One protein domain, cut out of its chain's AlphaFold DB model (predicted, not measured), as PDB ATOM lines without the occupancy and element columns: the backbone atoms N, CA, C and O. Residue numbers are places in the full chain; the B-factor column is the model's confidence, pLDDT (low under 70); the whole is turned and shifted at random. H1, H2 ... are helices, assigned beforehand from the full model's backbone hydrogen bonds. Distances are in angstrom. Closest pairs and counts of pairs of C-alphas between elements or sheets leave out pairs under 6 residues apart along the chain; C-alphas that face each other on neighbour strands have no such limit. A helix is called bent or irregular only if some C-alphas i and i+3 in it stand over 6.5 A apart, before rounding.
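What this domain is: This is residues 3 to 158 and 176 to 182 of the 705 residues of the protein "STP1 protein" of Plasmodium malariae (UniProt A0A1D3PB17). An up-and-down bundle of three helices, H1, H2 and H3, makes one end, and a long helical hairpin of H4 and H5 extends from it, the first part of H4 packing on H2. The tip, residues 123 to 129, sticks out; short H6 and H7 follow H5. The 163 printed residues include seven named helices, H1 to H7 in order, and no named strand: all helix. The whole is loose, with a radius of gyration of the C-alphas of 22.0 A; it spans 76 by 35 by 20 A, only just a rod.

How they stand to each other: H1, residues 8 to 29, and H2, residues 34 to 51, touch as a hairpin, C-alphas 28 and 37 closest at 6.9 A, at a shallow tilt of 7 degrees. H3, residues 56 to 84, touches H1 (C-alphas 22 and 76, 6.9 A), the same way; its residues 83 to 84 touch H2 (C-alphas 34 and 84, 6.6 A), a second hairpin. H3 is irregular, C-alphas 60 and 63 being 8.4 A apart, with a kink of 84 degrees near residue 63. H4, residues 92 to 123, touches the hub H2 with residues 92 to 102 alone, C-alphas 45 and 95 closest at 6.5 A. H5, residues 129 to 151, touches H4 as a hairpin, C-alphas 121 and 131 closest at 6.1 A, at a shallow tilt of 20 degrees. H6, residues 153 to 158, is close to H4 but not clearly touching, C-alphas 97 and 155 closest at 6.9 A. H7, residues 178 to 181, only just touches H5, with 3 pairs of C-alphas within 8 A, those of 142 and 181 closest at 5.9 A. Every O i to N i+4 pair is within hydrogen-bond range in H2, H4, H5 and H6, against 17 of 18 in H1 and 16 of 25 in H3; H7 is too short for one.

Where its parts are: H1 begins at C-alpha 8 (221.001, 160.264, 176.157) and is 31.6 A long, H2 25.4 A, H3 35.2 A, H4 46.5 A, H5 33.5 A. H7 ends at C-alpha 181 (200.328, 137.075, 223.272).

The domain as a whole: The C-alphas of Ser 6 and Tyr 127, the two farthest apart, are 76.4 A apart. Residues 159 to 175 are cut out, and C-alphas 158 and 176 are 12.0 A apart. Of the links printed whole, H3 to H4 is short and the others are tight. Mean pLDDT of the printed part is 78.9; 32 residues are under 70, among them 3 to 12 and 123 to 129.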
ATOM      1  N   ILE A   3     211.647 167.857 179.722       38.81
ATOM      2  CA  ILE A   3     213.023 168.333 179.973       38.81
ATOM      3  C   ILE A   3     213.951 167.254 180.582       38.81
ATOM      4  O   ILE A   3     215.162 167.338 180.407       38.81
ATOM      5  N   LEU A   4     213.420 166.206 181.227       45.03
ATOM      6  CA  LEU A   4     214.235 165.098 181.767       45.03
ATOM      7  C   LEU A   4     214.687 164.072 180.707       45.03
ATOM      8  O   LEU A   4     215.491 163.196 181.010       45.03
ATOM      9  N   ILE A   5     214.161 164.140 179.480       47.03
ATOM     10  CA  ILE A   5     214.257 163.047 178.491       47.03
ATOM     11  C   ILE A   5     215.375 163.296 177.452       47.03
ATOM     12  O   ILE A   5     215.804 162.377 176.754       47.03
ATOM     13  N   SER A   6     215.902 164.523 177.381       39.12
ATOM     14  CA  SER A   6     216.892 164.968 176.385       39.12
ATOM     15  C   SER A   6     218.342 164.524 176.646       39.12
ATOM     16  O   SER A   6     219.189 164.685 175.770       39.12
ATOM     17  N   GLY A   7     218.653 163.957 177.818       43.97
ATOM     18  CA  GLY A   7     219.984 163.430 178.141       43.97
ATOM     19  C   GLY A   7     220.123 161.949 177.781       43.97
ATOM     20  O   GLY A   7     219.579 161.097 178.481       43.97
ATOM     21  N   THR A   8     220.889 161.625 176.734       52.00
ATOM     22  CA  THR A   8     221.001 160.264 176.157       52.00
ATOM     23  C   THR A   8     221.318 159.168 177.183       52.00
ATOM     24  O   THR A   8     220.619 158.155 177.238       52.00
ATOM     25  N   ASN A   9     222.311 159.381 178.053       48.94
ATOM     26  CA  ASN A   9     222.690 158.399 179.080       48.94
ATOM     27  C   ASN A   9     221.662 158.285 180.224       48.94
ATOM     28  O   ASN A   9     221.472 157.195 180.766       48.94
ATOM     29  N   GLY A  10     220.983 159.384 180.573       50.59
ATOM     30  CA  GLY A  10     219.949 159.396 181.616       50.59
ATOM     31  C   GLY A  10     218.703 158.631 181.193       50.59
ATOM     32  O   GLY A  10     218.165 157.829 181.956       50.59
ATOM     33  N   ASN A  11     218.320 158.821 179.932       62.06
ATOM     34  CA  ASN A  11     217.223 158.126 179.279       62.06
ATOM     35  C   ASN A  11     217.458 156.598 179.274       62.06
ATOM     36  O   ASN A  11     216.593 155.837 179.705       62.06
ATOM     37  N   HIS A  12     218.669 156.137 178.927       69.88
ATOM     38  CA  HIS A  12     219.004 154.706 178.937       69.88
ATOM     39  C   HIS A  12     218.916 154.055 180.334       69.88
ATOM     40  O   HIS A  12     218.371 152.957 180.460       69.88
ATOM     41  N   PHE A  13     219.411 154.708 181.396       77.25
ATOM     42  CA  PHE A  13     219.298 154.156 182.755       77.25
ATOM     43  C   PHE A  13     217.837 154.103 183.231       77.25
ATOM     44  O   PHE A  13     217.406 153.068 183.740       77.25
ATOM     45  N   PHE A  14     217.054 155.163 182.986       79.88
ATOM     46  CA  PHE A  14     215.620 155.190 183.297       79.88
ATOM     47  C   PHE A  14     214.864 154.056 182.588       79.88
ATOM     48  O   PHE A  14     214.179 153.263 183.237       79.88
ATOM     49  N   ILE A  15     215.045 153.929 181.266       79.12
ATOM     50  CA  ILE A  15     214.427 152.869 180.460       79.12
ATOM     51  C   ILE A  15     214.816 151.489 180.994       79.12
ATOM     52  O   ILE A  15     213.936 150.645 181.139       79.12
ATOM     53  N   LYS A  16     216.091 151.247 181.331       85.75
ATOM     54  CA  LYS A  16     216.543 149.939 181.833       85.75
ATOM     55  C   LYS A  16     215.825 149.535 183.126       85.75
ATOM     56  O   LYS A  16     215.330 148.412 183.207       85.75
ATOM     57  N   VAL A  17     215.734 150.441 184.102       86.06
ATOM     58  CA  VAL A  17     215.054 150.198 185.390       86.06
ATOM     59  C   VAL A  17     213.563 149.927 185.169       86.06
ATOM     60  O   VAL A  17     213.030 148.925 185.649       86.06
ATOM     61  N   VAL A  18     212.895 150.773 184.380       85.81
ATOM     62  CA  VAL A  18     211.460 150.646 184.092       85.81
ATOM     63  C   VAL A  18     211.146 149.375 183.291       85.81
ATOM     64  O   VAL A  18     210.163 148.696 183.582       85.81
ATOM     65  N   HIS A  19     211.978 149.013 182.312       86.69
ATOM     66  CA  HIS A  19     211.789 147.826 181.473       86.69
ATOM     67  C   HIS A  19     212.019 146.523 182.253       86.69
ATOM     68  O   HIS A  19     211.225 145.592 182.115       86.69
ATOM     69  N   HIS A  20     213.047 146.468 183.113       90.38
ATOM     70  CA  HIS A  20     213.291 145.333 184.017       90.38
ATOM     71  C   HIS A  20     212.065 145.056 184.889       90.38
ATOM     72  O   HIS A  20     211.521 143.953 184.877       90.38
ATOM     73  N   ILE A  21     211.570 146.094 185.568       89.56
ATOM     74  CA  ILE A  21     210.405 146.001 186.454       89.56
ATOM     75  C   ILE A  21     209.145 145.603 185.672       89.56
ATOM     76  O   ILE A  21     208.450 144.673 186.076       89.56
ATOM     77  N   LYS A  22     208.854 146.242 184.528       87.69
ATOM     78  CA  LYS A  22     207.660 145.925 183.721       87.69
ATOM     79  C   LYS A  22     207.662 144.500 183.168       87.69
ATOM     80  O   LYS A  22     206.584 143.939 182.999       87.69
ATOM     81  N   ASN A  23     208.820 143.906 182.874       86.75
ATOM     82  CA  ASN A  23     208.876 142.502 182.460       86.75
ATOM     83  C   ASN A  23     208.713 141.563 183.658       86.75
ATOM     84  O   ASN A  23     207.844 140.697 183.621       86.75
ATOM     85  N   TYR A  24     209.423 141.820 184.759       87.94
ATOM     86  CA  TYR A  24     209.300 141.026 185.983       87.94
ATOM     87  C   TYR A  24     207.850 140.995 186.514       87.94
ATOM     88  O   TYR A  24     207.348 139.939 186.891       87.94
ATOM     89  N   ILE A  25     207.119 142.117 186.449       86.38
ATOM     90  CA  ILE A  25     205.686 142.186 186.799       86.38
ATOM     91  C   ILE A  25     204.819 141.281 185.906       86.38
ATOM     92  O   ILE A  25     203.918 140.617 186.426       86.38
ATOM     93  N   LYS A  26     205.074 141.207 184.591       83.38
ATOM     94  CA  LYS A  26     204.346 140.289 183.687       83.38
ATOM     95  C   LYS A  26     204.614 138.832 184.067       83.38
ATOM     96  O   LYS A  26     203.669 138.052 184.175       83.38
ATOM     97  N   ASP A  27     205.874 138.494 184.339       82.19
ATOM     98  CA  ASP A  27     206.284 137.136 184.703       82.19
ATOM     99  C   ASP A  27     205.632 136.681 186.020       82.19
ATOM    100  O   ASP A  27     205.154 135.548 186.109       82.19
ATOM    101  N   ILE A  28     205.539 137.569 187.022       79.38
ATOM    102  CA  ILE A  28     204.796 137.321 188.274       79.38
ATOM    103  C   ILE A  28     203.302 137.126 187.993       79.38
ATOM    104  O   ILE A  28     202.704 136.164 188.479       79.38
ATOM    105  N   SER A  29     202.704 138.018 187.194       73.12
ATOM    106  CA  SER A  29     201.258 138.031 186.906       73.12
ATOM    107  C   SER A  29     200.762 136.742 186.240       73.12
ATOM    108  O   SER A  29     199.575 136.444 186.297       73.12
ATOM    109  N   SER A  30     201.658 135.953 185.636       70.19
ATOM    110  CA  SER A  30     201.325 134.651 185.045       70.19
ATOM    111  C   SER A  30     201.207 133.490 186.052       70.19
ATOM    112  O   SER A  30     200.726 132.423 185.674       70.19
ATOM    113  N   LYS A  31     201.648 133.653 187.313       66.31
ATOM    114  CA  LYS A  31     201.916 132.519 188.230       66.31
ATOM    115  C   LYS A  31     200.957 132.352 189.414       66.31
ATOM    116  O   LYS A  31     200.989 131.296 190.033       66.31
ATOM    117  N   ASN A  32     200.107 133.337 189.717       64.69
ATOM    118  CA  ASN A  32     198.981 133.279 190.679       64.69
ATOM    119  C   ASN A  32     199.226 132.758 192.124       64.69
ATOM    120  O   ASN A  32     198.278 132.707 192.910       64.69
ATOM    121  N   ASP A  33     200.455 132.428 192.527       74.38
ATOM    122  CA  ASP A  33     200.786 132.076 193.914       74.38
ATOM    123  C   ASP A  33     200.958 133.325 194.801       74.38
ATOM    124  O   ASP A  33     201.734 134.237 194.507       74.38
ATOM    125  N   LYS A  34     200.251 133.332 195.937       72.06
ATOM    126  CA  LYS A  34     200.249 134.414 196.928       72.06
ATOM    127  C   LYS A  34     201.516 134.465 197.779       72.06
ATOM    128  O   LYS A  34     201.820 135.536 198.303       72.06
ATOM    129  N   GLU A  35     202.238 133.358 197.952       74.00
ATOM    130  CA  GLU A  35     203.486 133.350 198.727       74.00
ATOM    131  C   GLU A  35     204.674 133.785 197.862       74.00
ATOM    132  O   GLU A  35     205.408 134.701 198.246       74.00
ATOM    133  N   ALA A  36     204.785 133.267 196.634       78.19
ATOM    134  CA  ALA A  36     205.682 133.818 195.622       78.19
ATOM    135  C   ALA A  36     205.445 135.322 195.403       78.19
ATOM    136  O   ALA A  36     206.412 136.083 195.376       78.19
ATOM    137  N   LEU A  37     204.188 135.782 195.309       82.69
ATOM    138  CA  LEU A  37     203.870 137.206 195.134       82.69
ATOM    139  C   LEU A  37     204.477 138.079 196.247       82.69
ATOM    140  O   LEU A  37     205.089 139.092 195.921       82.69
ATOM    141  N   ARG A  38     204.417 137.676 197.529       85.44
ATOM    142  CA  ARG A  38     205.065 138.418 198.638       85.44
ATOM    143  C   ARG A  38     206.564 138.586 198.418       85.44
ATOM    144  O   ARG A  38     207.076 139.704 198.466       85.44
ATOM    145  N   ASN A  39     207.257 137.482 198.147       85.50
ATOM    146  CA  ASN A  39     208.706 137.476 197.938       85.50
ATOM    147  C   ASN A  39     209.101 138.313 196.711       85.50
ATOM    148  O   ASN A  39     210.061 139.083 196.761       85.50
ATOM    149  N   ASN A  40     208.303 138.244 195.646       87.06
ATOM    150  CA  ASN A  40     208.477 139.046 194.439       87.06
ATOM    151  C   ASN A  40     208.240 140.549 194.688       87.06
ATOM    152  O   ASN A  40     208.993 141.370 194.168       87.06
ATOM    153  N   CYS A  41     207.265 140.930 195.523       88.06
ATOM    154  CA  CYS A  41     207.053 142.324 195.937       88.06
ATOM    155  C   CYS A  41     208.216 142.855 196.792       88.06
ATOM    156  O   CYS A  41     208.647 143.990 196.596       88.06
ATOM    157  N   LEU A  42     208.789 142.035 197.686       88.81
ATOM    158  CA  LEU A  42     209.997 142.404 198.438       88.81
ATOM    159  C   LEU A  42     211.226 142.556 197.528       88.81
ATOM    160  O   LEU A  42     212.003 143.492 197.723       88.81
ATOM    161  N   TYR A  43     211.397 141.686 196.527       91.56
ATOM    162  CA  TYR A  43     212.441 141.839 195.507       91.56
ATOM    163  C   TYR A  43     212.258 143.135 194.706       91.56
ATOM    164  O   TYR A  43     213.202 143.913 194.584       91.56
ATOM    165  N   LEU A  44     211.045 143.398 194.212       91.31
ATOM    166  CA  LEU A  44     210.718 144.601 193.445       91.31
ATOM    167  C   LEU A  44     210.962 145.886 194.247       91.31
ATOM    168  O   LEU A  44     211.568 146.817 193.721       91.31
ATOM    169  N   ALA A  45     210.565 145.918 195.522       90.50
ATOM    170  CA  ALA A  45     210.814 147.040 196.425       90.50
ATOM    171  C   ALA A  45     212.314 147.263 196.693       90.50
ATOM    172  O   ALA A  45     212.773 148.405 196.685       90.50
ATOM    173  N   LYS A  46     213.097 146.193 196.893       92.50
ATOM    174  CA  LYS A  46     214.559 146.275 197.083       92.50
ATOM    175  C   LYS A  46     215.254 146.772 195.814       92.50
ATOM    176  O   LYS A  46     215.960 147.774 195.866       92.50
ATOM    177  N   TYR A  47     214.941 146.168 194.666       91.56
ATOM    178  CA  TYR A  47     215.438 146.604 193.361       91.56
ATOM    179  C   TYR A  47     215.103 148.078 193.083       91.56
ATOM    180  O   TYR A  47     215.970 148.824 192.627       91.56
ATOM    181  N   LEU A  48     213.875 148.517 193.392       90.50
ATOM    182  CA  LEU A  48     213.484 149.920 193.267       90.50
ATOM    183  C   LEU A  48     214.262 150.834 194.207       90.50
ATOM    184  O   LEU A  48     214.706 151.876 193.749       90.50
ATOM    185  N   ILE A  49     214.452 150.480 195.480       89.00
ATOM    186  CA  ILE A  49     215.255 151.283 196.415       89.00
ATOM    187  C   ILE A  49     216.673 151.476 195.866       89.00
ATOM    188  O   ILE A  49     217.112 152.622 195.731       89.00
ATOM    189  N   ASP A  50     217.334 150.393 195.453       87.12
ATOM    190  CA  ASP A  50     218.709 150.415 194.937       87.12
ATOM    191  C   ASP A  50     218.850 151.265 193.656       87.12
ATOM    192  O   ASP A  50     219.860 151.942 193.462       87.12
ATOM    193  N   HIS A  51     217.819 151.290 192.802       86.00
ATOM    194  CA  HIS A  51     217.816 152.013 191.520       86.00
ATOM    195  C   HIS A  51     217.012 153.335 191.538       86.00
ATOM    196  O   HIS A  51     216.927 154.028 190.521       86.00
ATOM    197  N   SER A  52     216.442 153.722 192.686       79.81
ATOM    198  CA  SER A  52     215.679 154.973 192.871       79.81
ATOM    199  C   SER A  52     216.565 156.214 192.909       79.81
ATOM    200  O   SER A  52     216.088 157.329 192.698       79.81
ATOM    201  N   THR A  53     217.857 156.040 193.191       81.44
ATOM    202  CA  THR A  53     218.819 157.139 193.167       81.44
ATOM    203  C   THR A  53     219.182 157.443 191.710       81.44
ATOM    204  O   THR A  53     219.636 156.542 191.001       81.44
ATOM    205  N   PRO A  54     218.986 158.685 191.231       78.50
ATOM    206  CA  PRO A  54     219.357 159.056 189.873       78.50
ATOM    207  C   PRO A  54     220.873 158.936 189.648       78.50
ATOM    208  O   PRO A  54     221.655 159.112 190.588       78.50
ATOM    209  N   PRO A  55     221.317 158.755 188.392       75.25
ATOM    210  CA  PRO A  55     222.716 158.940 188.023       75.25
ATOM    211  C   PRO A  55     223.244 160.332 188.432       75.25
ATOM    212  O   PRO A  55     222.459 161.285 188.486       75.25
ATOM    213  N   PRO A  56     224.564 160.512 188.653       73.94
ATOM    214  CA  PRO A  56     225.113 161.722 189.285       73.94
ATOM    215  C   PRO A  56     224.712 163.062 188.645       73.94
ATOM    216  O   PRO A  56     224.511 164.043 189.353       73.94
ATOM    217  N   TYR A  57     224.524 163.110 187.323       68.12
ATOM    218  CA  TYR A  57     224.097 164.315 186.591       68.12
ATOM    219  C   TYR A  57     222.640 164.749 186.857       68.12
ATOM    220  O   TYR A  57     222.274 165.871 186.518       68.12
ATOM    221  N   TYR A  58     221.819 163.902 187.482       68.12
ATOM    222  CA  TYR A  58     220.453 164.220 187.919       68.12
ATOM    223  C   TYR A  58     220.289 164.180 189.450       68.12
ATOM    224  O   TYR A  58     219.163 164.214 189.944       68.12
ATOM    225  N   ILE A  59     221.379 164.158 190.232       75.06
ATOM    226  CA  ILE A  59     221.308 164.055 191.703       75.06
ATOM    227  C   ILE A  59     220.571 165.233 192.366       75.06
ATOM    228  O   ILE A  59     219.862 165.042 193.351       75.06
ATOM    229  N   THR A  60     220.639 166.427 191.771       66.38
ATOM    230  CA  THR A  60     219.879 167.624 192.183       66.38
ATOM    231  C   THR A  60     218.380 167.542 191.873       66.38
ATOM    232  O   THR A  60     217.608 168.362 192.359       66.38
ATOM    233  N   GLN A  61     217.952 166.555 191.082       68.44
ATOM    234  CA  GLN A  61     216.565 166.322 190.668       68.44
ATOM    235  C   GLN A  61     216.017 164.995 191.229       68.44
ATOM    236  O   GLN A  61     215.059 164.448 190.687       68.44
ATOM    237  N   LYS A  62     216.600 164.471 192.320       76.31
ATOM    238  CA  LYS A  62     216.261 163.166 192.922       76.31
ATOM    239  C   LYS A  62     214.765 162.947 193.170       76.31
ATOM    240  O   LYS A  62     214.245 161.899 192.800       76.31
ATOM    241  N   GLU A  63     214.061 163.932 193.722       73.88
ATOM    242  CA  GLU A  63     212.618 163.800 193.970       73.88
ATOM    243  C   GLU A  63     211.800 163.837 192.670       73.88
ATOM    244  O   GLU A  63     210.841 163.088 192.513       73.88
ATOM    245  N   LEU A  64     212.225 164.625 191.673       72.12
ATOM    246  CA  LEU A  64     211.604 164.622 190.345       72.12
ATOM    247  C   LEU A  64     211.824 163.274 189.630       72.12
ATOM    248  O   LEU A  64     210.911 162.764 188.988       72.12
ATOM    249  N   TRP A  65     213.005 162.671 189.790       76.38
ATOM    250  CA  TRP A  65     213.341 161.339 189.280       76.38
ATOM    251  C   TRP A  65     212.490 160.236 189.928       76.38
ATOM    252  O   TRP A  65     211.883 159.439 189.210       76.38
ATOM    253  N   LYS A  66     212.370 160.229 191.266       82.00
ATOM    254  CA  LYS A  66     211.462 159.329 192.002       82.00
ATOM    255  C   LYS A  66     210.012 159.469 191.535       82.00
ATOM    256  O   LYS A  66     209.373 158.465 191.231       82.00
ATOM    257  N   ASN A  67     209.508 160.699 191.425       75.19
ATOM    258  CA  ASN A  67     208.135 160.962 190.990       75.19
ATOM    259  C   ASN A  67     207.873 160.438 189.568       75.19
ATOM    260  O   ASN A  67     206.862 159.782 189.336       75.19
ATOM    261  N   VAL A  68     208.806 160.645 188.633       75.44
ATOM    262  CA  VAL A  68     208.672 160.129 187.259       75.44
ATOM    263  C   VAL A  68     208.780 158.597 187.214       75.44
ATOM    264  O   VAL A  68     208.022 157.970 186.477       75.44
ATOM    265  N   LEU A  69     209.636 157.959 188.027       80.75
ATOM    266  CA  LEU A  69     209.620 156.494 188.182       80.75
ATOM    267  C   LEU A  69     208.269 155.996 188.728       80.75
ATOM    268  O   LEU A  69     207.761 154.982 188.252       80.75
ATOM    269  N   TYR A  70     207.678 156.696 189.701       82.56
ATOM    270  CA  TYR A  70     206.397 156.323 190.307       82.56
ATOM    271  C   TYR A  70     205.251 156.399 189.290       82.56
ATOM    272  O   TYR A  70     204.542 155.408 189.096       82.56
ATOM    273  N   GLU A  71     205.113 157.525 188.579       77.31
ATOM    274  CA  GLU A  71     204.098 157.714 187.530       77.31
ATOM    275  C   GLU A  71     204.199 156.649 186.422       77.31
ATOM    276  O   GLU A  71     203.181 156.142 185.948       77.31
ATOM    277  N   TRP A  72     205.418 156.260 186.030       80.75
ATOM    278  CA  TRP A  72     205.643 155.268 184.970       80.75
ATOM    279  C   TRP A  72     205.409 153.812 185.389       80.75
ATOM    280  O   TRP A  72     205.230 152.956 184.515       80.75
ATOM    281  N   LEU A  73     205.425 153.508 186.691       85.62
ATOM    282  CA  LEU A  73     205.333 152.143 187.220       85.62
ATOM    283  C   LEU A  73     204.001 151.839 187.913       85.62
ATOM    284  O   LEU A  73     203.520 150.710 187.798       85.62
ATOM    285  N   SER A  74     203.371 152.822 188.562       83.50
ATOM    286  CA  SER A  74     202.069 152.677 189.240       83.50
ATOM    287  C   SER A  74     201.001 151.922 188.409       83.50
ATOM    288  O   SER A  74     200.390 150.999 188.958       83.50
ATOM    289  N   PRO A  75     200.828 152.162 187.086       82.06
ATOM    290  CA  PRO A  75     199.848 151.431 186.270       82.06
ATOM    291  C   PRO A  75     200.076 149.914 186.157       82.06
ATOM    292  O   PRO A  75     199.126 149.170 185.907       82.06
ATOM    293  N   ASP A  76     201.315 149.439 186.319       81.94
ATOM    294  CA  ASP A  76     201.634 148.007 186.290       81.94
ATOM    295  C   ASP A  76     201.597 147.380 187.687       81.94
ATOM    296  O   ASP A  76     201.105 146.261 187.828       81.94
ATOM    297  N   TYR A  77     202.011 148.112 188.728       84.94
ATOM    298  CA  TYR A  77     201.877 147.655 190.119       84.94
ATOM    299  C   TYR A  77     200.417 147.506 190.555       84.94
ATOM    300  O   TYR A  77     200.116 146.582 191.305       84.94
ATOM    301  N   LYS A  78     199.492 148.326 190.036       81.25
ATOM    302  CA  LYS A  78     198.055 148.206 190.345       81.25
ATOM    303  C   LYS A  78     197.512 146.781 190.133       81.25
ATOM    304  O   LYS A  78     196.726 146.300 190.941       81.25
ATOM    305  N   LYS A  79     197.988 146.078 189.098       75.00
ATOM    306  CA  LYS A  79     197.613 144.681 188.801       75.00
ATOM    307  C   LYS A  79     198.093 143.704 189.883       75.00
ATOM    308  O   LYS A  79     197.421 142.719 190.161       75.00
ATOM    309  N   LEU A  80     199.249 143.968 190.499       75.50
ATOM    310  CA  LEU A  80     199.765 143.180 191.624       75.50
ATOM    311  C   LEU A  80     199.072 143.540 192.944       75.50
ATOM    312  O   LEU A  80     198.923 142.674 193.806       75.50
ATOM    313  N   ASP A  81     198.627 144.787 193.106       67.38
ATOM    314  CA  ASP A  81     197.868 145.207 194.284       67.38
ATOM    315  C   ASP A  81     196.500 144.510 194.349       67.38
ATOM    316  O   ASP A  81     196.185 143.888 195.364       67.38
ATOM    317  N   GLU A  82     195.780 144.466 193.221       65.06
ATOM    318  CA  GLU A  82     194.528 143.708 193.046       65.06
ATOM    319  C   GLU A  82     194.690 142.194 193.320       65.06
ATOM    320  O   GLU A  82     193.743 141.543 193.767       65.06
ATOM    321  N   LEU A  83     195.888 141.628 193.112       63.28
ATOM    322  CA  LEU A  83     196.198 140.213 193.369       63.28
ATOM    323  C   LEU A  83     196.699 139.920 194.799       63.28
ATOM    324  O   LEU A  83     196.547 138.787 195.273       63.28
ATOM    325  N   GLY A  84     197.305 140.888 195.500       60.91
ATOM    326  CA  GLY A  84     197.987 140.597 196.769       60.91
ATOM    327  C   GLY A  84     198.495 141.759 197.632       60.91
ATOM    328  O   GLY A  84     199.192 141.491 198.613       60.91
ATOM    329  N   GLY A  85     198.152 143.019 197.345       67.38
ATOM    330  CA  GLY A  85     198.542 144.163 198.184       67.38
ATOM    331  C   GLY A  85     200.034 144.514 198.083       67.38
ATOM    332  O   GLY A  85     200.776 144.323 199.058       67.38
ATOM    333  N   CYS A  86     200.460 144.988 196.911       80.62
ATOM    334  CA  CYS A  86     201.846 145.106 196.446       80.62
ATOM    335  C   CYS A  86     202.146 146.547 195.973       80.62
ATOM    336  O   CYS A  86     202.112 146.825 194.772       80.62
ATOM    337  N   PRO A  87     202.414 147.488 196.899       83.00
ATOM    338  CA  PRO A  87     202.602 148.899 196.569       83.00
ATOM    339  C   PRO A  87     203.973 149.191 195.939       83.00
ATOM    340  O   PRO A  87     204.956 148.485 196.178       83.00
ATOM    341  N   VAL A  88     204.062 150.302 195.201       86.50
ATOM    342  CA  VAL A  88     205.343 150.859 194.733       86.50
ATOM    343  C   VAL A  88     206.129 151.394 195.937       86.50
ATOM    344  O   VAL A  88     205.666 152.297 196.630       86.50
ATOM    345  N   ILE A  89     207.333 150.870 196.180       85.19
ATOM    346  CA  ILE A  89     208.201 151.281 197.295       85.19
ATOM    347  C   ILE A  89     209.561 151.725 196.753       85.19
ATOM    348  O   ILE A  89     210.199 150.986 196.012       85.19
ATOM    349  N   MET A  90     210.015 152.916 197.158       84.19
ATOM    350  CA  MET A  90     211.329 153.482 196.797       84.19
ATOM    351  C   MET A  90     212.127 153.992 198.009       84.19
ATOM    352  O   MET A  90     213.148 154.654 197.841       84.19
ATOM    353  N   ASP A  91     211.683 153.687 199.233       82.38
ATOM    354  CA  ASP A  91     212.328 154.134 200.470       82.38
ATOM    355  C   ASP A  91     212.388 153.016 201.512       82.38
ATOM    356  O   ASP A  91     211.403 152.317 201.767       82.38
ATOM    357  N   LYS A  92     213.549 152.881 202.164       85.56
ATOM    358  CA  LYS A  92     213.849 151.780 203.091       85.56
ATOM    359  C   LYS A  92     212.839 151.656 204.241       85.56
ATOM    360  O   LYS A  92     212.405 150.553 204.545       85.56
ATOM    361  N   LYS A  93     212.384 152.780 204.808       81.88
ATOM    362  CA  LYS A  93     211.353 152.809 205.866       81.88
ATOM    363  C   LYS A  93     210.027 152.177 205.411       81.88
ATOM    364  O   LYS A  93     209.352 151.535 206.208       81.88
ATOM    365  N   HIS A  94     209.654 152.327 204.138       81.56
ATOM    366  CA  HIS A  94     208.442 151.713 203.590       81.56
ATOM    367  C   HIS A  94     208.632 150.221 203.275       81.56
ATOM    368  O   HIS A  94     207.699 149.447 203.475       81.56
ATOM    369  N   LEU A  95     209.841 149.794 202.888       86.88
ATOM    370  CA  LEU A  95     210.193 148.372 202.797       86.88
ATOM    371  C   LEU A  95     210.135 147.683 204.171       86.88
ATOM    372  O   LEU A  95     209.498 146.643 204.290       86.88
ATOM    373  N   GLU A  96     210.724 148.280 205.210       85.12
ATOM    374  CA  GLU A  96     210.696 147.752 206.586       85.12
ATOM    375  C   GLU A  96     209.253 147.607 207.117       85.12
ATOM    376  O   GLU A  96     208.941 146.657 207.837       85.12
ATOM    377  N   ILE A  97     208.345 148.504 206.705       82.81
ATOM    378  CA  ILE A  97     206.900 148.419 206.974       82.81
ATOM    379  C   ILE A  97     206.229 147.270 206.198       82.81
ATOM    380  O   ILE A  97     205.370 146.588 206.760       82.81
ATOM    381  N   LEU A  98     206.602 147.024 204.935       84.19
ATOM    382  CA  LEU A  98     206.048 145.916 204.142       84.19
ATOM    383  C   LEU A  98     206.528 144.548 204.652       84.19
ATOM    384  O   LEU A  98     205.719 143.632 204.791       84.19
ATOM    385  N   GLU A  99     207.813 144.426 204.990       87.06
ATOM    386  CA  GLU A  99     208.368 143.227 205.626       87.06
ATOM    387  C   GLU A  99     207.652 142.940 206.949       87.06
ATOM    388  O   GLU A  99     207.172 141.825 207.151       87.06
ATOM    389  N   LEU A 100     207.464 143.962 207.796       85.81
ATOM    390  CA  LEU A 100     206.698 143.856 209.039       85.81
ATOM    391  C   LEU A 100     205.234 143.440 208.798       85.81
ATOM    392  O   LEU A 100     204.725 142.599 209.532       85.81
ATOM    393  N   LYS A 101     204.556 143.960 207.765       83.75
ATOM    394  CA  LYS A 101     203.183 143.546 207.404       83.75
ATOM    395  C   LYS A 101     203.104 142.047 207.088       83.75
ATOM    396  O   LYS A 101     202.191 141.376 207.566       83.75
ATOM    397  N   TYR A 102     204.050 141.510 206.315       85.50
ATOM    398  CA  TYR A 102     204.071 140.080 205.995       85.50
ATOM    399  C   TYR A 102     204.430 139.222 207.224       85.50
ATOM    400  O   TYR A 102     203.727 138.248 207.493       85.50
ATOM    401  N   ASP A 103     205.408 139.644 208.034       86.19
ATOM    402  CA  ASP A 103     205.760 139.041 209.335       86.19
ATOM    403  C   ASP A 103     204.541 138.902 210.270       86.19
ATOM    404  O   ASP A 103     204.365 137.885 210.943       86.19
ATOM    405  N   ILE A 104     203.688 139.933 210.305       85.19
ATOM    406  CA  ILE A 104     202.454 139.990 211.098       85.19
ATOM    407  C   ILE A 104     201.411 138.998 210.570       85.19
ATOM    408  O   ILE A 104     200.859 138.220 211.352       85.19
ATOM    409  N   ASP A 105     201.165 138.979 209.259       83.44
ATOM    410  CA  ASP A 105     200.245 138.019 208.639       83.44
ATOM    411  C   ASP A 105     200.682 136.572 208.903       83.44
ATOM    412  O   ASP A 105     199.860 135.727 209.266       83.44
ATOM    413  N   ASP A 106     201.973 136.276 208.746       88.12
ATOM    414  CA  ASP A 106     202.512 134.919 208.859       88.12
ATOM    415  C   ASP A 106     202.633 134.466 210.325       88.12
ATOM    416  O   ASP A 106     202.346 133.305 210.642       88.12
ATOM    417  N   PHE A 107     202.886 135.394 211.255       90.62
ATOM    418  CA  PHE A 107     202.644 135.186 212.685       90.62
ATOM    419  C   PHE A 107     201.179 134.828 212.966       90.62
ATOM    420  O   PHE A 107     200.915 133.828 213.639       90.62
ATOM    421  N   CYS A 108     200.217 135.587 212.436       86.50
ATOM    422  CA  CYS A 108     198.797 135.338 212.678       86.50
ATOM    423  C   CYS A 108     198.320 134.003 212.078       86.50
ATOM    424  O   CYS A 108     197.585 133.271 212.750       86.50
ATOM    425  N   LYS A 109     198.781 133.628 210.875       88.12
ATOM    426  CA  LYS A 109     198.572 132.284 210.300       88.12
ATOM    427  C   LYS A 109     199.111 131.201 211.240       88.12
ATOM    428  O   LYS A 109     198.363 130.302 211.628       88.12
ATOM    429  N   LYS A 110     200.383 131.301 211.652       90.69
ATOM    430  CA  LYS A 110     201.041 130.274 212.476       90.69
ATOM    431  C   LYS A 110     200.418 130.157 213.871       90.69
ATOM    432  O   LYS A 110     200.183 129.042 214.335       90.69
ATOM    433  N   ARG A 111     200.059 131.281 214.504       89.06
ATOM    434  CA  ARG A 111     199.327 131.322 215.783       89.06
ATOM    435  C   ARG A 111     197.982 130.607 215.678       89.06
ATOM    436  O   ARG A 111     197.678 129.761 216.513       89.06
ATOM    437  N   ASN A 112     197.201 130.896 214.637       86.12
ATOM    438  CA  ASN A 112     195.918 130.230 214.415       86.12
ATOM    439  C   ASN A 112     196.087 128.721 214.156       86.12
ATOM    440  O   ASN A 112     195.256 127.943 214.619       86.12
ATOM    441  N   SER A 113     197.175 128.296 213.499       88.81
ATOM    442  CA  SER A 113     197.517 126.873 213.358       88.81
ATOM    443  C   SER A 113     197.793 126.218 214.716       88.81
ATOM    444  O   SER A 113     197.107 125.262 215.059       88.81
ATOM    445  N   TYR A 114     198.703 126.765 215.536       87.06
ATOM    446  CA  TYR A 114     198.987 126.236 216.883       87.06
ATOM    447  C   TYR A 114     197.726 126.153 217.759       87.06
ATOM    448  O   TYR A 114     197.488 125.140 218.414       87.06
ATOM    449  N   LEU A 115     196.884 127.191 217.751       86.50
ATOM    450  CA  LEU A 115     195.645 127.207 218.534       86.50
ATOM    451  C   LEU A 115     194.604 126.196 218.026       86.50
ATOM    452  O   LEU A 115     193.765 125.757 218.810       86.50
ATOM    453  N   ASN A 116     194.637 125.812 216.749       86.56
ATOM    454  CA  ASN A 116     193.772 124.765 216.205       86.56
ATOM    455  C   ASN A 116     194.327 123.361 216.490       86.56
ATOM    456  O   ASN A 116     193.556 122.500 216.912       86.56
ATOM    457  N   ASP A 117     195.640 123.150 216.367       86.31
ATOM    458  CA  ASP A 117     196.336 121.931 216.805       86.31
ATOM    459  C   ASP A 117     196.027 121.611 218.276       86.31
ATOM    460  O   ASP A 117     195.590 120.505 218.600       86.31
ATOM    461  N   LEU A 118     196.191 122.596 219.167       85.50
ATOM    462  CA  LEU A 118     195.932 122.439 220.600       85.50
ATOM    463  C   LEU A 118     194.454 122.130 220.892       85.50
ATOM    464  O   LEU A 118     194.169 121.292 221.746       85.50
ATOM    465  N   LYS A 119     193.502 122.726 220.157       84.94
ATOM    466  CA  LYS A 119     192.070 122.381 220.276       84.94
ATOM    467  C   LYS A 119     191.785 120.942 219.844       84.94
ATOM    468  O   LYS A 119     191.084 120.237 220.562       84.94
ATOM    469  N   GLN A 120     192.329 120.499 218.709       83.69
ATOM    470  CA  GLN A 120     192.125 119.131 218.214       83.69
ATOM    471  C   GLN A 120     192.724 118.080 219.154       83.69
ATOM    472  O   GLN A 120     192.132 117.017 219.338       83.69
ATOM    473  N   LEU A 121     193.881 118.374 219.754       79.69
ATOM    474  CA  LEU A 121     194.528 117.496 220.729       79.69
ATOM    475  C   LEU A 121     193.765 117.457 222.062       79.69
ATOM    476  O   LEU A 121     193.608 116.381 222.617       79.69
ATOM    477  N   ASN A 122     193.207 118.578 222.525       71.12
ATOM    478  CA  ASN A 122     192.375 118.615 223.736       71.12
ATOM    479  C   ASN A 122     190.997 117.932 223.553       71.12
ATOM    480  O   ASN A 122     190.386 117.487 224.516       71.12
ATOM    481  N   GLN A 123     190.488 117.833 222.318       68.88
ATOM    482  CA  GLN A 123     189.236 117.119 222.006       68.88
ATOM    483  C   GLN A 123     189.411 115.597 221.890       68.88
ATOM    484  O   GLN A 123     188.447 114.848 222.052       68.88
ATOM    485  N   LYS A 124     190.625 115.123 221.597       62.69
ATOM    486  CA  LYS A 124     190.960 113.698 221.537       62.69
ATOM    487  C   LYS A 124     191.581 113.298 222.873       62.69
ATOM    488  O   LYS A 124     192.765 113.533 223.069       62.69
ATOM    489  N   ASN A 125     190.810 112.663 223.763       58.66
ATOM    490  CA  ASN A 125     191.292 112.127 225.048       58.66
ATOM    491  C   ASN A 125     192.442 111.116 224.838       58.66
ATOM    492  O   ASN A 125     192.213 109.914 224.707       58.66
ATOM    493  N   SER A 126     193.677 111.612 224.742       47.72
ATOM    494  CA  SER A 126     194.820 110.883 224.188       47.72
ATOM    495  C   SER A 126     196.119 111.342 224.853       47.72
ATOM    496  O   SER A 126     196.759 112.284 224.400       47.72
ATOM    497  N   TYR A 127     196.462 110.663 225.953       54.91
ATOM    498  CA  TYR A 127     197.781 110.595 226.602       54.91
ATOM    499  C   TYR A 127     198.637 111.886 226.551       54.91
ATOM    500  O   TYR A 127     199.386 112.140 225.611       54.91
ATOM    501  N   ASP A 128     198.548 112.661 227.638       62.47
ATOM    502  CA  ASP A 128     198.938 114.075 227.834       62.47
ATOM    503  C   ASP A 128     200.347 114.559 227.409       62.47
ATOM    504  O   ASP A 128     200.606 115.767 227.453       62.47
ATOM    505  N   SER A 129     201.274 113.688 226.998       67.62
ATOM    506  CA  SER A 129     202.646 114.086 226.644       67.62
ATOM    507  C   SER A 129     202.695 114.960 225.385       67.62
ATOM    508  O   SER A 129     203.245 116.061 225.418       67.62
ATOM    509  N   THR A 130     202.064 114.520 224.293       76.12
ATOM    510  CA  THR A 130     202.089 115.213 222.990       76.12
ATOM    511  C   THR A 130     201.382 116.571 223.034       76.12
ATOM    512  O   THR A 130     201.843 117.531 222.413       76.12
ATOM    513  N   TYR A 131     200.284 116.680 223.793       82.69
ATOM    514  CA  TYR A 131     199.621 117.965 224.033       82.69
ATOM    515  C   TYR A 131     200.532 118.903 224.830       82.69
ATOM    516  O   TYR A 131     200.760 120.036 224.412       82.69
ATOM    517  N   SER A 132     201.108 118.422 225.935       81.75
ATOM    518  CA  SER A 132     201.955 119.238 226.811       81.75
ATOM    519  C   SER A 132     203.236 119.713 226.121       81.75
ATOM    520  O   SER A 132     203.615 120.870 226.297       81.75
ATOM    521  N   GLN A 133     203.851 118.888 225.265       83.25
ATOM    522  CA  GLN A 133     204.978 119.310 224.431       83.25
ATOM    523  C   GLN A 133     204.577 120.456 223.489       83.25
ATOM    524  O   GLN A 133     205.170 121.532 223.567       83.25
ATOM    525  N   LYS A 134     203.535 120.285 222.659       85.19
ATOM    526  CA  LYS A 134     203.072 121.349 221.742       85.19
ATOM    527  C   LYS A 134     202.590 122.608 222.469       85.19
ATOM    528  O   LYS A 134     202.729 123.712 221.947       85.19
ATOM    529  N   CYS A 135     202.045 122.460 223.674       85.06
ATOM    530  CA  CYS A 135     201.624 123.567 224.531       85.06
ATOM    531  C   CYS A 135     202.835 124.380 225.028       85.06
ATOM    532  O   CYS A 135     202.831 125.610 224.948       85.06
ATOM    533  N   ASN A 136     203.910 123.702 225.441       85.88
ATOM    534  CA  ASN A 136     205.171 124.338 225.821       85.88
ATOM    535  C   ASN A 136     205.883 124.978 224.612       85.88
ATOM    536  O   ASN A 136     206.330 126.118 224.710       85.88
ATOM    537  N   GLU A 137     205.923 124.301 223.459       90.56
ATOM    538  CA  GLU A 137     206.449 124.855 222.200       90.56
ATOM    539  C   GLU A 137     205.708 126.138 221.787       90.56
ATOM    540  O   GLU A 137     206.348 127.136 221.452       90.56
ATOM    541  N   TYR A 138     204.371 126.148 221.866       91.00
ATOM    542  CA  TYR A 138     203.564 127.349 221.631       91.00
ATOM    543  C   TYR A 138     203.882 128.458 222.643       91.00
ATOM    544  O   TYR A 138     204.078 129.601 222.234       91.00
ATOM    545  N   ASN A 139     203.980 128.139 223.938       89.88
ATOM    546  CA  ASN A 139     204.254 129.126 224.987       89.88
ATOM    547  C   ASN A 139     205.649 129.766 224.862       89.88
ATOM    548  O   ASN A 139     205.785 130.966 225.097       89.88
ATOM    549  N   ILE A 140     206.663 129.009 224.433       90.31
ATOM    550  CA  ILE A 140     207.999 129.539 224.117       90.31
ATOM    551  C   ILE A 140     207.955 130.373 222.824       90.31
ATOM    552  O   ILE A 140     208.565 131.438 222.735       90.31
ATOM    553  N   TRP A 141     207.224 129.918 221.802       94.44
ATOM    554  CA  TRP A 141     207.122 130.620 220.519       94.44
ATOM    555  C   TRP A 141     206.365 131.955 220.617       94.44
ATOM    556  O   TRP A 141     206.800 132.943 220.019       94.44
ATOM    557  N   ILE A 142     205.263 132.007 221.374       91.19
ATOM    558  CA  ILE A 142     204.440 133.215 221.537       91.19
ATOM    559  C   ILE A 142     205.180 134.293 222.342       91.19
ATOM    560  O   ILE A 142     205.124 135.460 221.973       91.19
ATOM    561  N   GLU A 143     205.950 133.902 223.362       90.12
ATOM    562  CA  GLU A 143     206.787 134.797 224.173       90.12
ATOM    563  C   GLU A 143     207.933 135.412 223.360       90.12
ATOM    564  O   GLU A 143     208.092 136.632 223.326       90.12
ATOM    565  N   ASN A 144     208.669 134.590 222.605       91.38
ATOM    566  CA  ASN A 144     209.707 135.085 221.696       91.38
ATOM    567  C   ASN A 144     209.143 136.035 220.621       91.38
ATOM    568  O   ASN A 144     209.828 136.969 220.196       91.38
ATOM    569  N   ARG A 145     207.893 135.832 220.177       92.19
ATOM    570  CA  ARG A 145     207.229 136.734 219.221       92.19
ATOM    571  C   ARG A 145     206.666 138.002 219.867       92.19
ATOM    572  O   ARG A 145     206.726 139.038 219.213       92.19
ATOM    573  N   ASP A 146     206.208 137.969 221.117       89.56
ATOM    574  CA  ASP A 146     205.844 139.178 221.873       89.56
ATOM    575  C   ASP A 146     207.055 140.111 222.015       89.56
ATOM    576  O   ASP A 146     207.003 141.274 221.615       89.56
ATOM    577  N   ILE A 147     208.198 139.570 222.458       87.88
ATOM    578  CA  ILE A 147     209.468 140.307 222.558       87.88
ATOM    579  C   ILE A 147     209.857 140.902 221.193       87.88
ATOM    580  O   ILE A 147     210.152 142.096 221.102       87.88
ATOM    581  N   TYR A 148     209.792 140.110 220.116       89.94
ATOM    582  CA  TYR A 148     210.071 140.588 218.758       89.94
ATOM    583  C   TYR A 148     209.192 141.783 218.360       89.94
ATOM    584  O   TYR A 148     209.717 142.828 217.965       89.94
ATOM    585  N   PHE A 149     207.867 141.676 218.492       86.62
ATOM    586  CA  PHE A 149     206.972 142.762 218.091       86.62
ATOM    587  C   PHE A 149     207.087 143.989 219.007       86.62
ATOM    588  O   PHE A 149     207.064 145.107 218.490       86.62
ATOM    589  N   ARG A 150     207.351 143.825 220.312       84.19
ATOM    590  CA  ARG A 150     207.681 144.948 221.215       84.19
ATOM    591  C   ARG A 150     208.915 145.722 220.753       84.19
ATOM    592  O   ARG A 150     208.856 146.945 220.684       84.19
ATOM    593  N   THR A 151     209.997 145.056 220.330       84.25
ATOM    594  CA  THR A 151     211.176 145.775 219.787       84.25
ATOM    595  C   THR A 151     210.884 146.558 218.501       84.25
ATOM    596  O   THR A 151     211.619 147.486 218.170       84.25
ATOM    597  N   LYS A 152     209.790 146.239 217.794       83.62
ATOM    598  CA  LYS A 152     209.315 146.967 216.607       83.62
ATOM    599  C   LYS A 152     208.113 147.885 216.881       83.62
ATOM    600  O   LYS A 152     207.569 148.436 215.924       83.62
ATOM    601  N   GLN A 153     207.726 148.120 218.143       77.06
ATOM    602  CA  GLN A 153     206.524 148.887 218.517       77.06
ATOM    603  C   GLN A 153     206.416 150.242 217.799       77.06
ATOM    604  O   GLN A 153     205.359 150.550 217.257       77.06
ATOM    605  N   ASN A 154     207.508 151.008 217.691       74.06
ATOM    606  CA  ASN A 154     207.511 152.313 217.013       74.06
ATOM    607  C   ASN A 154     207.097 152.226 215.527       74.06
ATOM    608  O   ASN A 154     206.414 153.116 215.017       74.06
ATOM    609  N   LEU A 155     207.468 151.142 214.832       69.00
ATOM    610  CA  LEU A 155     207.014 150.879 213.463       69.00
ATOM    611  C   LEU A 155     205.539 150.459 213.460       69.00
ATOM    612  O   LEU A 155     204.757 151.001 212.681       69.00
ATOM    613  N   ILE A 156     205.141 149.552 214.362       65.69
ATOM    614  CA  ILE A 156     203.761 149.049 214.467       65.69
ATOM    615  C   ILE A 156     202.783 150.201 214.761       65.69
ATOM    616  O   ILE A 156     201.775 150.337 214.071       65.69
ATOM    617  N   GLU A 157     203.094 151.097 215.699       64.94
ATOM    618  CA  GLU A 157     202.286 152.290 215.982       64.94
ATOM    619  C   GLU A 157     202.140 153.213 214.766       64.94
ATOM    620  O   GLU A 157     201.045 153.721 214.519       64.94
ATOM    621  N   SER A 158     203.203 153.392 213.975       58.81
ATOM    622  CA  SER A 158     203.156 154.199 212.745       58.81
ATOM    623  C   SER A 158     202.275 153.589 211.640       58.81
ATOM    624  O   SER A 158     201.811 154.309 210.755       58.81
ATOM    625  N   MET A 176     198.267 144.728 218.577       71.50
ATOM    626  CA  MET A 176     198.022 145.812 219.540       71.50
ATOM    627  C   MET A 176     197.106 145.412 220.711       71.50
ATOM    628  O   MET A 176     196.939 146.193 221.643       71.50
ATOM    629  N   ASP A 177     196.505 144.219 220.686       77.69
ATOM    630  CA  ASP A 177     195.806 143.630 221.831       77.69
ATOM    631  C   ASP A 177     196.787 142.725 222.601       77.69
ATOM    632  O   ASP A 177     197.202 141.697 222.052       77.69
ATOM    633  N   PRO A 178     197.143 143.041 223.865       76.38
ATOM    634  CA  PRO A 178     198.016 142.196 224.683       76.38
ATOM    635  C   PRO A 178     197.542 140.740 224.773       76.38
ATOM    636  O   PRO A 178     198.367 139.827 224.831       76.38
ATOM    637  N   ASN A 179     196.228 140.495 224.689       79.12
ATOM    638  CA  ASN A 179     195.658 139.148 224.730       79.12
ATOM    639  C   ASN A 179     196.051 138.279 223.524       79.12
ATOM    640  O   ASN A 179     195.931 137.051 223.578       79.12
ATOM    641  N   THR A 180     196.571 138.876 222.445       82.00
ATOM    642  CA  THR A 180     197.164 138.122 221.334       82.00
ATOM    643  C   THR A 180     198.354 137.280 221.799       82.00
ATOM    644  O   THR A 180     198.525 136.159 221.314       82.00
ATOM    645  N   PHE A 181     199.119 137.746 222.786       84.94
ATOM    646  CA  PHE A 181     200.328 137.075 223.272       84.94
ATOM    647  C   PHE A 181     200.119 136.222 224.533       84.94
ATOM    648  O   PHE A 181     201.079 135.673 225.071       84.94
ATOM    649  N   ASN A 182     198.868 136.050 224.980       83.12
ATOM    650  CA  ASN A 182     198.550 135.206 226.132       83.12
ATOM    651  C   ASN A 182     199.059 133.764 225.931       83.12
ATOM    652  O   ASN A 182     198.709 133.080 224.960       83.12
TER     653      ASN A 182